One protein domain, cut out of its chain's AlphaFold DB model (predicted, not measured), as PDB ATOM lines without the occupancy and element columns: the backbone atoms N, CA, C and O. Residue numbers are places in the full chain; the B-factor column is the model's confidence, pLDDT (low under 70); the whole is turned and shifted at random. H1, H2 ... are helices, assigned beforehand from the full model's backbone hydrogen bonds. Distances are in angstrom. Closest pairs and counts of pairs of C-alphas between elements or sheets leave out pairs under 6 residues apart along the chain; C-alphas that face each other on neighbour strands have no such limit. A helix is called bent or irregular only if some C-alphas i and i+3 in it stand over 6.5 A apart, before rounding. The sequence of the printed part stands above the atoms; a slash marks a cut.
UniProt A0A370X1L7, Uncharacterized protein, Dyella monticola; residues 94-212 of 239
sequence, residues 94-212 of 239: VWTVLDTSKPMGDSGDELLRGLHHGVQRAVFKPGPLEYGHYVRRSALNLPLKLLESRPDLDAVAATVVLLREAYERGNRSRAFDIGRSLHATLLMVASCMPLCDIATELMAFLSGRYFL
ATOM      1  N   VAL A  94      39.140  34.824  24.306       93.00
ATOM      2  CA  VAL A  94      40.200  35.345  25.172       93.00
ATOM      3  C   VAL A  94      41.495  35.663  24.423       93.00
ATOM      4  O   VAL A  94      42.107  36.697  24.678       93.00
ATOM      5  N   TRP A  95      41.885  34.849  23.444       93.62
ATOM      6  CA  TRP A  95      43.110  35.077  22.678       93.62
ATOM      7  C   TRP A  95      42.998  36.292  21.766       93.62
ATOM      8  O   TRP A  95      43.930  37.083  21.677       93.62
ATOM      9  N   THR A  96      41.825  36.504  21.167       90.50
ATOM     10  CA  THR A  96      41.529  37.721  20.401       90.50
ATOM     11  C   THR A  96      41.547  38.959  21.294       90.50
ATOM     12  O   THR A  96      42.016  40.013  20.877       90.50
ATOM     13  N   VAL A  97      41.072  38.840  22.536       90.00
ATOM     14  CA  VAL A  97      41.083  39.942  23.508       90.00
ATOM     15  C   VAL A  97      42.503  40.298  23.961       90.00
ATOM     16  O   VAL A  97      42.826  41.478  24.131       90.00
ATOM     17  N   LEU A  98      43.355  39.289  24.160       89.81
ATOM     18  CA  LEU A  98      44.743  39.464  24.589       89.81
ATOM     19  C   LEU A  98      45.674  39.928  23.462       89.81
ATOM     20  O   LEU A  98      46.773  40.408  23.755       89.81
ATOM     21  N   ASP A  99      45.243  39.836  22.203       88.12
ATOM     22  CA  ASP A  99      45.978  40.361  21.058       88.12
ATOM     23  C   ASP A  99      46.030  41.901  21.084       88.12
ATOM     24  O   ASP A  99      45.064  42.625  20.818       88.12
ATOM     25  N   THR A 100      47.208  42.420  21.430       81.06
ATOM     26  CA  THR A 100      47.512  43.856  21.448       81.06
ATOM     27  C   THR A 100      48.028  44.389  20.125       81.06
ATOM     28  O   THR A 100      48.321  45.580  20.041       81.06
ATOM     29  N   SER A 101      48.182  43.547  19.100       80.06
ATOM     30  CA  SER A 101      48.717  43.984  17.807       80.06
ATOM     31  C   SER A 101      47.808  45.005  17.113       80.06
ATOM     32  O   SER A 101      48.275  45.786  16.284       80.06
ATOM     33  N   LYS A 102      46.520  45.033  17.480       76.12
ATOM     34  CA  LYS A 102      45.519  45.951  16.936       76.12
ATOM     35  C   LYS A 102      45.075  46.976  17.983       76.12
ATOM     36  O   LYS A 102      44.865  46.606  19.146       76.12
ATOM     37  N   PRO A 103      44.888  48.252  17.593       72.94
ATOM     38  CA  PRO A 103      44.238  49.234  18.454       72.94
ATOM     39  C   PRO A 103      42.815  48.767  18.771       72.94
ATOM     40  O   PRO A 103      42.152  48.171  17.924       72.94
ATOM     41  N   MET A 104      42.362  49.009  20.000       79.12
ATOM     42  CA  MET A 104      41.054  48.527  20.444       79.12
ATOM     43  C   MET A 104      39.923  49.413  19.915       79.12
ATOM     44  O   MET A 104      38.868  48.899  19.546       79.12
ATOM     45  N   GLY A 105      40.148  50.730  19.864       75.69
ATOM     46  CA  GLY A 105      39.136  51.689  19.425       75.69
ATOM     47  C   GLY A 105      37.841  51.538  20.228       75.69
ATOM     48  O   GLY A 105      37.864  51.303  21.435       75.69
ATOM     49  N   ASP A 106      36.703  51.607  19.540       72.00
ATOM     50  CA  ASP A 106      35.381  51.465  20.161       72.00
ATOM     51  C   ASP A 106      34.909  49.999  20.297       72.00
ATOM     52  O   ASP A 106      33.789  49.740  20.740       72.00
ATOM     53  N   SER A 107      35.757  49.015  19.975       82.56
ATOM     54  CA  SER A 107      35.402  47.584  19.988       82.56
ATOM     55  C   SER A 107      35.458  46.926  21.375       82.56
ATOM     56  O   SER A 107      35.246  45.720  21.490       82.56
ATOM     57  N   GLY A 108      35.708  47.676  22.455       86.00
ATOM     58  CA  GLY A 108      35.822  47.123  23.814       86.00
ATOM     59  C   GLY A 108      34.574  46.357  24.280       86.00
ATOM     60  O   GLY A 108      34.679  45.274  24.856       86.00
ATOM     61  N   ASP A 109      33.377  46.857  23.962       89.75
ATOM     62  CA  ASP A 109      32.119  46.163  24.268       89.75
ATOM     63  C   ASP A 109      31.967  44.851  23.490       89.75
ATOM     64  O   ASP A 109      31.467  43.872  24.039       89.75
ATOM     65  N   GLU A 110      32.392  44.821  22.229       90.44
ATOM     66  CA  GLU A 110      32.329  43.634  21.376       90.44
ATOM     67  C   GLU A 110      33.280  42.541  21.871       90.44
ATOM     68  O   GLU A 110      32.871  41.392  22.032       90.44
ATOM     69  N   LEU A 111      34.506  42.923  22.235       90.94
ATOM     70  CA  LEU A 111      35.485  42.024  22.846       90.94
ATOM     71  C   LEU A 111      34.937  41.374  24.125       90.94
ATOM     72  O   LEU A 111      35.059  40.164  24.312       90.94
ATOM     73  N   LEU A 112      34.262  42.144  24.982       92.75
ATOM     74  CA  LEU A 112      33.683  41.621  26.223       92.75
ATOM     75  C   LEU A 112      32.429  40.769  26.014       92.75
ATOM     76  O   LEU A 112      32.131  39.925  26.859       92.75
ATOM     77  N   ARG A 113      31.699  40.963  24.911       92.62
ATOM     78  CA  ARG A 113      30.595  40.075  24.506       92.62
ATOM     79  C   ARG A 113      31.099  38.713  24.036       92.62
ATOM     80  O   ARG A 113      30.368  37.739  24.161       92.62
ATOM     81  N   GLY A 114      32.323  38.637  23.515       90.94
ATOM     82  CA  GLY A 114      32.944  37.374  23.107       90.94
ATOM     83  C   GLY A 114      33.381  36.489  24.279       90.94
ATOM     84  O   GLY A 114      33.488  35.276  24.119       90.94
ATOM     85  N   LEU A 115      33.611  37.075  25.457       93.19
ATOM     86  CA  LEU A 115      34.002  36.340  26.662       93.19
ATOM     87  C   LEU A 115      32.829  35.552  27.244       93.19
ATOM     88  O   LEU A 115      31.664  35.853  26.988       93.19
ATOM     89  N   HIS A 116      33.122  34.551  28.068       90.88
ATOM     90  CA  HIS A 116      32.101  33.673  28.618       90.88
ATOM     91  C   HIS A 116      31.085  34.411  29.516       90.88
ATOM     92  O   HIS A 116      31.328  35.481  30.087       90.88
ATOM     93  N   HIS A 117      29.920  33.794  29.710       89.88
ATOM     94  CA  HIS A 117      28.789  34.414  30.402       89.88
ATOM     95  C   HIS A 117      29.098  34.876  31.846       89.88
ATOM     96  O   HIS A 117      28.522  35.853  32.326       89.88
ATOM     97  N   GLY A 118      30.026  34.212  32.548       91.19
ATOM     98  CA  GLY A 118      30.435  34.591  33.906       91.19
ATOM     99  C   GLY A 118      31.026  36.004  33.978       91.19
ATOM    100  O   GLY A 118      30.608  36.814  34.807       91.19
ATOM    101  N   VAL A 119      31.936  36.319  33.059       93.31
ATOM    102  CA  VAL A 119      32.529  37.652  32.897       93.31
ATOM    103  C   VAL A 119      31.524  38.660  32.357       93.31
ATOM    104  O   VAL A 119      31.463  39.785  32.855       93.31
ATOM    105  N   GLN A 120      30.668  38.265  31.409       94.06
ATOM    106  CA  GLN A 120      29.617  39.157  30.912       94.06
ATOM    107  C   GLN A 120      28.713  39.649  32.053       94.06
ATOM    108  O   GLN A 120      28.450  40.846  32.162       94.06
ATOM    109  N   ARG A 121      28.309  38.765  32.976       92.94
ATOM    110  CA  ARG A 121      27.521  39.142  34.168       92.94
ATOM    111  C   ARG A 121      28.270  40.069  35.127       92.94
ATOM    112  O   ARG A 121      27.628  40.854  35.839       92.94
ATOM    113  N   ALA A 122      29.599  39.981  35.177       93.12
ATOM    114  CA  ALA A 122      30.429  40.856  35.998       93.12
ATOM    115  C   ALA A 122      30.466  42.285  35.437       93.12
ATOM    116  O   ALA A 122      30.327  43.249  36.192       93.12
ATOM    117  N   VAL A 123      30.587  42.428  34.116       93.50
ATOM    118  CA  VAL A 123      30.788  43.727  33.455       93.50
ATOM    119  C   VAL A 123      29.472  44.408  33.053       93.50
ATOM    120  O   VAL A 123      29.335  45.631  33.185       93.50
ATOM    121  N   PHE A 124      28.488  43.638  32.593       93.81
ATOM    122  CA  PHE A 124      27.190  44.136  32.139       93.81
ATOM    123  C   PHE A 124      26.126  44.036  33.238       93.81
ATOM    124  O   PHE A 124      26.247  43.284  34.211       93.81
ATOM    125  N   LYS A 125      25.077  44.853  33.120       91.62
ATOM    126  CA  LYS A 125      23.920  44.811  34.019       91.62
ATOM    127  C   LYS A 125      23.126  43.515  33.779       91.62
ATOM    128  O   LYS A 125      22.836  43.219  32.625       91.62
ATOM    129  N   PRO A 126      22.721  42.789  34.839       87.44
ATOM    130  CA  PRO A 126      22.092  41.476  34.701       87.44
ATOM    131  C   PRO A 126      20.725  41.555  34.015       87.44
ATOM    132  O   PRO A 126      20.499  40.816  33.070       87.44
ATOM    133  N   GLY A 127      19.870  42.510  34.404       89.19
ATOM    134  CA  GLY A 127      18.534  42.659  33.813       89.19
ATOM    135  C   GLY A 127      18.566  42.815  32.287       89.19
ATOM    136  O   GLY A 127      18.005  41.978  31.599       89.19
ATOM    137  N   PRO A 128      19.262  43.823  31.725       87.50
ATOM    138  CA  PRO A 128      19.417  43.944  30.275       87.50
ATOM    139  C   PRO A 128      20.050  42.707  29.620       87.50
ATOM    140  O   PRO A 128      19.597  42.291  28.556       87.50
ATOM    141  N   LEU A 129      21.055  42.099  30.261       88.12
ATOM    142  CA  LEU A 129      21.774  40.944  29.719       88.12
ATOM    143  C   LEU A 129      20.863  39.720  29.535       88.12
ATOM    144  O   LEU A 129      20.998  39.020  28.536       88.12
ATOM    145  N   GLU A 130      19.908  39.499  30.441       85.75
ATOM    146  CA  GLU A 130      18.911  38.419  30.342       85.75
ATOM    147  C   GLU A 130      18.033  38.531  29.084       85.75
ATOM    148  O   GLU A 130      17.580  37.518  28.557       85.75
ATOM    149  N   TYR A 131      17.856  39.746  28.554       88.44
ATOM    150  CA  TYR A 131      17.141  40.015  27.302       88.44
ATOM    151  C   TYR A 131      18.083  40.200  26.097       88.44
ATOM    152  O   TYR A 131      17.659  40.671  25.044       88.44
ATOM    153  N   GLY A 132      19.373  39.872  26.233       86.56
ATOM    154  CA  GLY A 132      20.372  40.035  25.170       86.56
ATOM    155  C   GLY A 132      20.852  41.478  24.959       86.56
ATOM    156  O   GLY A 132      21.509  41.774  23.960       86.56
ATOM    157  N   HIS A 133      20.557  42.389  25.890       88.81
ATOM    158  CA  HIS A 133      21.012  43.776  25.846       88.81
ATOM    159  C   HIS A 133      22.274  43.983  26.691       88.81
ATOM    160  O   HIS A 133      22.282  43.846  27.915       88.81
ATOM    161  N   TYR A 134      23.353  44.413  26.046       89.94
ATOM    162  CA  TYR A 134      24.648  44.605  26.697       89.94
ATOM    163  C   TYR A 134      24.810  46.043  27.184       89.94
ATOM    164  O   TYR A 134      25.305  46.907  26.464       89.94
ATOM    165  N   VAL A 135      24.392  46.298  28.425       90.69
ATOM    166  CA  VAL A 135      24.520  47.615  29.066       90.69
ATOM    167  C   VAL A 135      25.599  47.569  30.140       90.69
ATOM    168  O   VAL A 135      25.469  46.836  31.124       90.69
ATOM    169  N   ARG A 136      26.659  48.370  29.981       90.00
ATOM    170  CA  ARG A 136      27.752  48.468  30.960       90.00
ATOM    171  C   ARG A 136      27.252  48.907  32.335       90.00
ATOM    172  O   ARG A 136      26.349  49.741  32.476       90.00
ATOM    173  N   ARG A 137      27.878  48.373  33.382       89.94
ATOM    174  CA  ARG A 137      27.733  48.913  34.739       89.94
ATOM    175  C   ARG A 137      28.425  50.279  34.814       89.94
ATOM    176  O   ARG A 137      29.526  50.448  34.303       89.94
ATOM    177  N   SER A 138      27.767  51.255  35.438       83.25
ATOM    178  CA  SER A 138      28.254  52.640  35.520       83.25
ATOM    179  C   SER A 138      29.470  52.786  36.437       83.25
ATOM    180  O   SER A 138      30.418  53.493  36.106       83.25
ATOM    181  N   ALA A 139      29.452  52.098  37.580       86.62
ATOM    182  CA  ALA A 139      30.555  52.065  38.531       86.62
ATOM    183  C   ALA A 139      31.445  50.842  38.291       86.62
ATOM    184  O   ALA A 139      30.946  49.724  38.167       86.62
ATOM    185  N   LEU A 140      32.761  51.058  38.283       87.06
ATOM    186  CA  LEU A 140      33.750  50.025  37.971       87.06
ATOM    187  C   LEU A 140      34.103  49.124  39.167       87.06
ATOM    188  O   LEU A 140      34.505  47.982  38.975       87.06
ATOM    189  N   ASN A 141      33.887  49.601  40.396       88.81
ATOM    190  CA  ASN A 141      34.277  48.892  41.621       88.81
ATOM    191  C   ASN A 141      33.642  47.501  41.740       88.81
ATOM    192  O   ASN A 141      34.297  46.553  42.158       88.81
ATOM    193  N   LEU A 142      32.357  47.380  41.392       90.00
ATOM    194  CA  LEU A 142      31.656  46.100  41.445       90.00
ATOM    195  C   LEU A 142      32.133  45.135  40.341       90.00
ATOM    196  O   LEU A 142      32.482  44.015  40.695       90.00
ATOM    197  N   PRO A 143      32.205  45.534  39.051       92.25
ATOM    198  CA  PRO A 143      32.842  44.729  38.012       92.25
ATOM    199  C   PRO A 143      34.217  44.196  38.407       92.25
ATOM    200  O   PRO A 143      34.426  42.995  38.321       92.25
ATOM    201  N   LEU A 144      35.120  45.052  38.899       93.75
ATOM    202  CA  LEU A 144      36.477  44.637  39.269       93.75
ATOM    203  C   LEU A 144      36.471  43.602  40.392       93.75
ATOM    204  O   LEU A 144      37.066  42.548  40.233       93.75
ATOM    205  N   LYS A 145      35.704  43.823  41.467       93.38
ATOM    206  CA  LYS A 145      35.562  42.827  42.544       93.38
ATOM    207  C   LYS A 145      35.011  41.490  42.046       93.38
ATOM    208  O   LYS A 145      35.439  40.434  42.500       93.38
ATOM    209  N   LEU A 146      34.042  41.528  41.130       93.19
ATOM    210  CA  LEU A 146      33.482  40.313  40.544       93.19
ATOM    211  C   LEU A 146      34.511  39.600  39.662       93.19
ATOM    212  O   LEU A 146      34.591  38.381  39.730       93.19
ATOM    213  N   LEU A 147      35.316  40.327  38.888       93.81
ATOM    214  CA  LEU A 147      36.392  39.751  38.075       93.81
ATOM    215  C   LEU A 147      37.534  39.197  38.943       93.81
ATOM    216  O   LEU A 147      38.016  38.104  38.682       93.81
ATOM    217  N   GLU A 148      37.923  39.882  40.020       93.25
ATOM    218  CA  GLU A 148      38.915  39.408  41.001       93.25
ATOM    219  C   GLU A 148      38.499  38.091  41.662       93.25
ATOM    220  O   GLU A 148      39.336  37.233  41.925       93.25
ATOM    221  N   SER A 149      37.198  37.906  41.901       90.38
ATOM    222  CA  SER A 149      36.663  36.672  42.488       90.38
ATOM    223  C   SER A 149      36.649  35.476  41.527       90.38
ATOM    224  O   SER A 149      36.266  34.375  41.925       90.38
ATOM    225  N   ARG A 150      37.034  35.678  40.261       89.75
ATOM    226  CA  ARG A 150      37.010  34.663  39.210       89.75
ATOM    227  C   ARG A 150      38.434  34.296  38.792       89.75
ATOM    228  O   ARG A 150      39.085  35.079  38.106       89.75
ATOM    229  N   PRO A 151      38.920  33.100  39.155       83.69
ATOM    230  CA  PRO A 151      40.226  32.627  38.719       83.69
ATOM    231  C   PRO A 151      40.131  32.007  37.316       83.69
ATOM    232  O   PRO A 151      40.450  30.837  37.120       83.69
ATOM    233  N   ASP A 152      39.645  32.772  36.339       90.00
ATOM    234  CA  ASP A 152      39.566  32.345  34.944       90.00
ATOM    235  C   ASP A 152      40.322  33.307  34.017       90.00
ATOM    236  O   ASP A 152      40.567  34.475  34.333       90.00
ATOM    237  N   LEU A 153      40.754  32.781  32.869       92.81
ATOM    238  CA  LEU A 153      41.523  33.556  31.898       92.81
ATOM    239  C   LEU A 153      40.670  34.666  31.260       92.81
ATOM    240  O   LEU A 153      41.178  35.748  30.969       92.81
ATOM    241  N   ASP A 154      39.365  34.437  31.111       93.75
ATOM    242  CA  ASP A 154      38.416  35.431  30.612       93.75
ATOM    243  C   ASP A 154      38.331  36.653  31.542       93.75
ATOM    244  O   ASP A 154      38.211  37.780  31.061       93.75
ATOM    245  N   ALA A 155      38.434  36.484  32.863       94.62
ATOM    246  CA  ALA A 155      38.449  37.592  33.812       94.62
ATOM    247  C   ALA A 155      39.717  38.435  33.668       94.62
ATOM    248  O   ALA A 155      39.642  39.666  33.697       94.62
ATOM    249  N   VAL A 156      40.869  37.796  33.443       94.31
ATOM    250  CA  VAL A 156      42.117  38.498  33.102       94.31
ATOM    251  C   VAL A 156      41.929  39.298  31.812       94.31
ATOM    252  O   VAL A 156      42.226  40.493  31.781       94.31
ATOM    253  N   ALA A 157      41.374  38.672  30.774       94.38
ATOM    254  CA  ALA A 157      41.116  39.299  29.482       94.38
ATOM    255  C   ALA A 157      40.169  40.502  29.596       94.38
ATOM    256  O   ALA A 157      40.436  41.570  29.047       94.38
ATOM    257  N   ALA A 158      39.095  40.375  30.376       95.19
ATOM    258  CA  ALA A 158      38.166  41.468  30.616       95.19
ATOM    259  C   ALA A 158      38.821  42.643  31.337       95.19
ATOM    260  O   ALA A 158      38.622  43.797  30.953       95.19
ATOM    261  N   THR A 159      39.630  42.367  32.359       94.12
ATOM    262  CA  THR A 159      40.360  43.412  33.081       94.12
ATOM    263  C   THR A 159      41.381  44.102  32.172       94.12
ATOM    264  O   THR A 159      41.538  45.321  32.247       94.12
ATOM    265  N   VAL A 160      42.005  43.366  31.248       92.94
ATOM    266  CA  VAL A 160      42.867  43.925  30.196       92.94
ATOM    267  C   VAL A 160      42.095  44.872  29.270       92.94
ATOM    268  O   VAL A 160      42.575  45.977  29.019       92.94
ATOM    269  N   VAL A 161      40.888  44.514  28.812       93.19
ATOM    270  CA  VAL A 161      40.042  45.425  28.008       93.19
ATOM    271  C   VAL A 161      39.751  46.708  28.780       93.19
ATOM    272  O   VAL A 161      39.993  47.804  28.279       93.19
ATOM    273  N   LEU A 162      39.301  46.586  30.032       92.50
ATOM    274  CA  LEU A 162      39.000  47.740  30.882       92.50
ATOM    275  C   LEU A 162      40.229  48.644  31.075       92.50
ATOM    276  O   LEU A 162      40.102  49.873  31.082       92.50
ATOM    277  N   LEU A 163      41.415  48.048  31.225       92.00
ATOM    278  CA  LEU A 163      42.679  48.767  31.377       92.00
ATOM    279  C   LEU A 163      43.025  49.553  30.108       92.00
ATOM    280  O   LEU A 163      43.346  50.742  30.191       92.00
ATOM    281  N   ARG A 164      42.918  48.902  28.943       89.19
ATOM    282  CA  ARG A 164      43.142  49.527  27.632       89.19
ATOM    283  C   ARG A 164      42.173  50.690  27.411       89.19
ATOM    284  O   ARG A 164      42.619  51.782  27.071       89.19
ATOM    285  N   GLU A 165      40.886  50.512  27.720       89.62
ATOM    286  CA  GLU A 165      39.856  51.560  27.578       89.62
ATOM    287  C   GLU A 165      40.169  52.782  28.443       89.62
ATOM    288  O   GLU A 165      40.070  53.926  27.994       89.62
ATOM    289  N   ALA A 166      40.538  52.557  29.707       89.50
ATOM    290  CA  ALA A 166      40.861  53.641  30.627       89.50
ATOM    291  C   ALA A 166      42.068  54.456  30.147       89.50
ATOM    292  O   ALA A 166      42.106  55.673  30.341       89.50
ATOM    293  N   TYR A 167      43.030  53.800  29.504       87.19
ATOM    294  CA  TYR A 167      44.214  54.463  28.986       87.19
ATOM    295  C   TYR A 167      44.016  55.201  27.682       87.19
ATOM    296  O   TYR A 167      44.472  56.336  27.581       87.19
ATOM    297  N   GLU A 168      43.330  54.597  26.716       87.06
ATOM    298  CA  GLU A 168      43.021  55.263  25.450       87.06
ATOM    299  C   GLU A 168      42.210  56.548  25.707       87.06
ATOM    300  O   GLU A 168      42.389  57.552  25.024       87.06
ATOM    301  N   ARG A 169      41.415  56.579  26.787       87.75
ATOM    302  CA  ARG A 169      40.693  57.771  27.277       87.75
ATOM    303  C   ARG A 169      41.533  58.732  28.133       87.75
ATOM    304  O   ARG A 169      40.999  59.701  28.666       87.75
ATOM    305  N   GLY A 170      42.818  58.453  28.343       87.06
ATOM    306  CA  GLY A 170      43.738  59.277  29.135       87.06
ATOM    307  C   GLY A 170      43.503  59.260  30.652       87.06
ATOM    308  O   GLY A 170      44.141  60.025  31.381       87.06
ATOM    309  N   ASN A 171      42.629  58.394  31.175       89.69
ATOM    310  CA  ASN A 171      42.295  58.354  32.598       89.69
ATOM    311  C   ASN A 171      43.291  57.490  33.386       89.69
ATOM    312  O   ASN A 171      43.037  56.329  33.713       89.69
ATOM    313  N   ARG A 172      44.436  58.090  33.724       89.00
ATOM    314  CA  ARG A 172      45.541  57.412  34.425       89.00
ATOM    315  C   ARG A 172      45.164  56.872  35.802       89.00
ATOM    316  O   ARG A 172      45.610  55.784  36.147       89.00
ATOM    317  N   SER A 173      44.355  57.605  36.574       89.25
ATOM    318  CA  SER A 173      43.920  57.140  37.900       89.25
ATOM    319  C   SER A 173      43.120  55.850  37.773       89.25
ATOM    320  O   SER A 173      43.403  54.865  38.443       89.25
ATOM    321  N   ARG A 174      42.162  55.833  36.842       89.25
ATOM    322  CA  ARG A 174      41.331  54.658  36.594       89.25
ATOM    323  C   ARG A 174      42.150  53.491  36.047       89.25
ATOM    324  O   ARG A 174      41.944  52.363  36.477       89.25
ATOM    325  N   ALA A 175      43.085  53.750  35.134       91.19
ATOM    326  CA  ALA A 175      43.987  52.720  34.623       91.19
ATOM    327  C   ALA A 175      44.836  52.097  35.746       91.19
ATOM    328  O   ALA A 175      44.996  50.882  35.791       91.19
ATOM    329  N   PHE A 176      45.320  52.904  36.696       89.56
ATOM    330  CA  PHE A 176      46.061  52.414  37.860       89.56
ATOM    331  C   PHE A 176      45.214  51.485  38.744       89.56
ATOM    332  O   PHE A 176      45.672  50.399  39.106       89.56
ATOM    333  N   ASP A 177      43.975  51.871  39.052       90.38
ATOM    334  CA  ASP A 177      43.071  51.051  39.871       90.38
ATOM    335  C   ASP A 177      42.737  49.717  39.190       90.38
ATOM    336  O   ASP A 177      42.748  48.663  39.831       90.38
ATOM    337  N   ILE A 178      42.521  49.737  37.871       93.44
ATOM    338  CA  ILE A 178      42.304  48.518  37.082       93.44
ATOM    339  C   ILE A 178      43.570  47.660  37.045       93.44
ATOM    340  O   ILE A 178      43.478  46.447  37.186       93.44
ATOM    341  N   GLY A 179      44.755  48.259  36.909       91.69
ATOM    342  CA  GLY A 179      46.025  47.529  36.932       91.69
ATOM    343  C   GLY A 179      46.263  46.798  38.258       91.69
ATOM    344  O   GLY A 179      46.747  45.667  38.269       91.69
ATOM    345  N   ARG A 180      45.856  47.394  39.387       90.88
ATOM    346  CA  ARG A 180      45.867  46.712  40.691       90.88
ATOM    347  C   ARG A 180      44.915  45.519  40.727       90.88
ATOM    348  O   ARG A 180      45.291  44.471  41.246       90.88
ATOM    349  N   SER A 181      43.715  45.685  40.180       92.31
ATOM    350  CA  SER A 181      42.727  44.610  40.069       92.31
ATOM    351  C   SER A 181      43.232  43.474  39.173       92.31
ATOM    352  O   SER A 181      43.182  42.314  39.567       92.31
ATOM    353  N   LEU A 182      43.858  43.807  38.037       92.81
ATOM    354  CA  LEU A 182      44.489  42.848  37.129       92.81
ATOM    355  C   LEU A 182      45.533  42.000  37.849       92.81
ATOM    356  O   LEU A 182      45.550  40.783  37.695       92.81
ATOM    357  N   HIS A 183      46.383  42.630  38.662       90.25
ATOM    358  CA  HIS A 183      47.348  41.894  39.466       90.25
ATOM    359  C   HIS A 183      46.667  40.923  40.441       90.25
ATOM    360  O   HIS A 183      47.066  39.763  40.514       90.25
ATOM    361  N   ALA A 184      45.631  41.365  41.157       90.56
ATOM    362  CA  ALA A 184      44.895  40.497  42.072       90.56
ATOM    363  C   ALA A 184      44.258  39.303  41.338       90.56
ATOM    364  O   ALA A 184      44.419  38.166  41.779       90.56
ATOM    365  N   THR A 185      43.623  39.529  40.183       91.31
ATOM    366  CA  THR A 185      43.083  38.450  39.340       91.31
ATOM    367  C   THR A 185      44.181  37.489  38.881       91.31
ATOM    368  O   THR A 185      43.983  36.278  38.929       91.31
ATOM    369  N   LEU A 186      45.359  37.988  38.488       90.81
ATOM    370  CA  LEU A 186      46.480  37.138  38.073       90.81
ATOM    371  C   LEU A 186      47.000  36.248  39.200       90.81
ATOM    372  O   LEU A 186      47.287  35.081  38.952       90.81
ATOM    373  N   LEU A 187      47.082  36.762  40.429       89.12
ATOM    374  CA  LEU A 187      47.460  35.952  41.591       89.12
ATOM    375  C   LEU A 187      46.450  34.827  41.853       89.12
ATOM    376  O   LEU A 187      46.843  33.697  42.149       89.12
ATOM    377  N   MET A 188      45.155  35.124  41.707       90.50
ATOM    378  CA  MET A 188      44.100  34.119  41.846       90.50
ATOM    379  C   MET A 188      44.192  33.056  40.747       90.50
ATOM    380  O   MET A 188      44.177  31.864  41.045       90.50
ATOM    381  N   VAL A 189      44.365  33.474  39.490       88.88
ATOM    382  CA  VAL A 189      44.549  32.575  38.339       88.88
ATOM    383  C   VAL A 189      45.790  31.696  38.496       88.88
ATOM    384  O   VAL A 189      45.726  30.493  38.248       88.88
ATOM    385  N   ALA A 190      46.899  32.257  38.981       88.69
ATOM    386  CA  ALA A 190      48.143  31.526  39.221       88.69
ATOM    387  C   ALA A 190      48.030  30.448  40.314       88.69
ATOM    388  O   ALA A 190      48.950  29.649  40.475       88.69
ATOM    389  N   SER A 191      46.917  30.410  41.048       88.31
ATOM    390  CA  SER A 191      46.649  29.434  42.106       88.31
ATOM    391  C   SER A 191      45.650  28.347  41.686       88.31
ATOM    392  O   SER A 191      45.323  27.479  42.496       88.31
ATOM    393  N   CYS A 192      45.141  28.373  40.449       88.38
ATOM    394  CA  CYS A 192      44.117  27.441  39.976       88.38
ATOM    395  C   CYS A 192      44.621  26.577  38.817       88.38
ATOM    396  O   CYS A 192      45.126  27.090  37.825       88.38
ATOM    397  N   MET A 193      44.442  25.257  38.920       84.62
ATOM    398  CA  MET A 193      44.713  24.339  37.807       84.62
ATOM    399  C   MET A 193      43.680  24.546  36.684       84.62
ATOM    400  O   MET A 193      42.516  24.822  36.983       84.62
ATOM    401  N   PRO A 194      44.059  24.375  35.406       87.19
ATOM    402  CA  PRO A 194      45.419  24.145  34.895       87.19
ATOM    403  C   PRO A 194      46.213  25.448  34.675       87.19
ATOM    404  O   PRO A 194      47.340  25.426  34.193       87.19
ATOM    405  N   LEU A 195      45.644  26.607  35.011       88.00
ATOM    406  CA  LEU A 195      46.248  27.912  34.737       88.00
ATOM    407  C   LEU A 195      47.547  28.162  35.517       88.00
ATOM    408  O   LEU A 195      48.421  28.864  35.014       88.00
ATOM    409  N   CYS A 196      47.722  27.572  36.700       88.56
ATOM    410  CA  CYS A 196      48.971  27.691  37.451       88.56
ATOM    411  C   CYS A 196      50.177  27.083  36.713       88.56
ATOM    412  O   CYS A 196      51.291  27.576  36.890       88.56
ATOM    413  N   ASP A 197      49.968  26.079  35.850       89.69
ATOM    414  CA  ASP A 197      51.039  25.466  35.053       89.69
ATOM    415  C   ASP A 197      51.558  26.403  33.949       89.69
ATOM    416  O   ASP A 197      52.700  26.261  33.522       89.69
ATOM    417  N   ILE A 198      50.754  27.392  33.534       91.12
ATOM    418  CA  ILE A 198      51.118  28.401  32.522       91.12
ATOM    419  C   ILE A 198      51.236  29.819  33.095       91.12
ATOM    420  O   ILE A 198      51.350  30.804  32.360       91.12
ATOM    421  N   ALA A 199      51.146  29.959  34.418       88.88
ATOM    422  CA  ALA A 199      51.039  31.262  35.059       88.88
ATOM    423  C   ALA A 199      52.294  32.114  34.851       88.88
ATOM    424  O   ALA A 199      52.195  33.336  34.746       88.88
ATOM    425  N   THR A 200      53.468  31.485  34.762       87.31
ATOM    426  CA  THR A 200      54.735  32.197  34.545       87.31
ATOM    427  C   THR A 200      54.773  32.819  33.152       87.31
ATOM    428  O   THR A 200      55.102  33.994  33.006       87.31
ATOM    429  N   GLU A 201      54.384  32.055  32.136       89.19
ATOM    430  CA  GLU A 201      54.290  32.471  30.742       89.19
ATOM    431  C   GLU A 201      53.233  33.567  30.582       89.19
ATOM    432  O   GLU A 201      53.499  34.594  29.955       89.19
ATOM    433  N   LEU A 202      52.066  33.399  31.215       89.69
ATOM    434  CA  LEU A 202      50.993  34.394  31.208       89.69
ATOM    435  C   LEU A 202      51.437  35.708  31.865       89.69
ATOM    436  O   LEU A 202      51.239  36.788  31.306       89.69
ATOM    437  N   MET A 203      52.077  35.631  33.034       87.69
ATOM    438  CA  MET A 203      52.615  36.804  33.719       87.69
ATOM    439  C   MET A 203      53.716  37.478  32.902       87.69
ATOM    440  O   MET A 203      53.732  38.706  32.833       87.69
ATOM    441  N   ALA A 204      54.611  36.725  32.259       86.06
ATOM    442  CA  ALA A 204      55.654  37.279  31.398       86.06
ATOM    443  C   ALA A 204      55.058  37.991  30.173       86.06
ATOM    444  O   ALA A 204      55.445  39.126  29.877       86.06
ATOM    445  N   PHE A 205      54.071  37.370  29.518       86.75
ATOM    446  CA  PHE A 205      53.332  37.951  28.396       86.75
ATOM    447  C   PHE A 205      52.680  39.282  28.784       86.75
ATOM    448  O   PHE A 205      52.877  40.299  28.114       86.75
ATOM    449  N   LEU A 206      51.958  39.310  29.907       85.88
ATOM    450  CA  LEU A 206      51.303  40.529  30.375       85.88
ATOM    451  C   LEU A 206      52.313  41.570  30.872       85.88
ATOM    452  O   LEU A 206      52.121  42.768  30.654       85.88
ATOM    453  N   SER A 207      53.412  41.131  31.488       80.31
ATOM    454  CA  SER A 207      54.439  42.025  32.020       80.31
ATOM    455  C   SER A 207      55.148  42.809  30.922       80.31
ATOM    456  O   SER A 207      55.296  44.030  31.018       80.31
ATOM    457  N   GLY A 208      55.523  42.111  29.848       70.62
ATOM    458  CA  GLY A 208      56.172  42.709  28.686       70.62
ATOM    459  C   GLY A 208      55.291  43.716  27.942       70.62
ATOM    460  O   GLY A 208      55.821  44.628  27.316       70.62
ATOM    461  N   ARG A 209      53.959  43.588  28.034       71.94
ATOM    462  CA  ARG A 209      53.001  44.358  27.212       71.94
ATOM    463  C   ARG A 209      52.287  45.464  27.972       71.94
ATOM    464  O   ARG A 209      52.097  46.553  27.440       71.94
ATOM    465  N   TYR A 210      51.920  45.208  29.222       65.19
ATOM    466  CA  TYR A 210      51.073  46.109  30.004       65.19
ATOM    467  C   TYR A 210      51.807  46.737  31.193       65.19
ATOM    468  O   TYR A 210      51.461  47.839  31.608       65.19
ATOM    469  N   PHE A 211      52.847  46.083  31.724       52.50
ATOM    470  CA  PHE A 211      53.537  46.519  32.951       52.50
ATOM    471  C   PHE A 211      54.846  47.285  32.708       52.50
ATOM    472  O   PHE A 211      55.313  47.984  33.605       52.50
ATOM    473  N   LEU A 212      55.401  47.261  31.490       43.34
ATOM    474  CA  LEU A 212      56.487  48.168  31.069       43.34
ATOM    475  C   LEU A 212      56.030  49.618  30.833       43.34
ATOM    476  O   LEU A 212      56.818  50.486  30.446       43.34
TER     477      LEU A 212
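Overview. This is residues 94 to 212 of the 239 residues of an uncharacterized protein of Dyella monticola (UniProt A0A370X1L7). H6 runs through the middle of a cluster of helices, with H7 folded back beside it, H1 and H2 on another side of it, and H3 and H5 packed near its first residues. H8 folds back from the last residues of H7 at one end of the longest axis, and short H4 lies beyond H3 at the other. The 119 printed residues hold eight named helices, H1 to H8 in order, and no named strand; the class is all helix, the packing mostly aligned. The whole is compact, radius of gyration of the C-alphas 13.6 A, spanning 39 by 32 by 24 A.

Along the chain. Find C-alpha 94 at (40.200, 35.345, 25.172), where H1, residues 94 to 98, begins. Then come H2, residues 105 to 114, H3, residues 117 to 123, H4, residues 126 to 130, and H5, residues 141 to 148. H6, residues 153 to 168, is 22.7 A long; H7, residues 172 to 189, 25.2 A. H8, residues 195 to 211, 20.1 A, ends at C-alpha 211, (53.537, 46.519, 32.951), with a kink of 40 degrees near residue 202. H2 and H8 are irregular: C-alphas 106 and 109 are 7.5 A apart, C-alphas 197 and 200 7.7 A.

Arrangement. Start at H6, the hub, which touches five helices. With H7 it forms a hairpin at a shallow tilt of 11 degrees, closest C-alphas Ala 166 and Ala 175, 5.2 A. H1 touches H6 at C-alphas Val 94 and Asp 154, 5.7 A; H2 touches residues 158 to 165 alone, closest C-alphas Gly 108 and Val 161, 6.2 A. H3 touches H5, closest C-alphas Ala 122 and Pro 143, 5.0 A. H4 is close to H3 but not clearly touching, closest C-alphas 7.5 A. H8 touches residues 186 to 189 of H7 alone, closest C-alphas Val 189 and Leu 195, 6.1 A. O i to N i+4 pairs are all within hydrogen-bond range except in H2, 4 of 6, and H8, 11 of 13.

Size, cuts and confidence. The C-alphas farthest apart, Tyr 131 and Leu 212, are 40.4 A apart. The printed part has no cut, no link is long, and pLDDT is under 70 at residues 210 to 212.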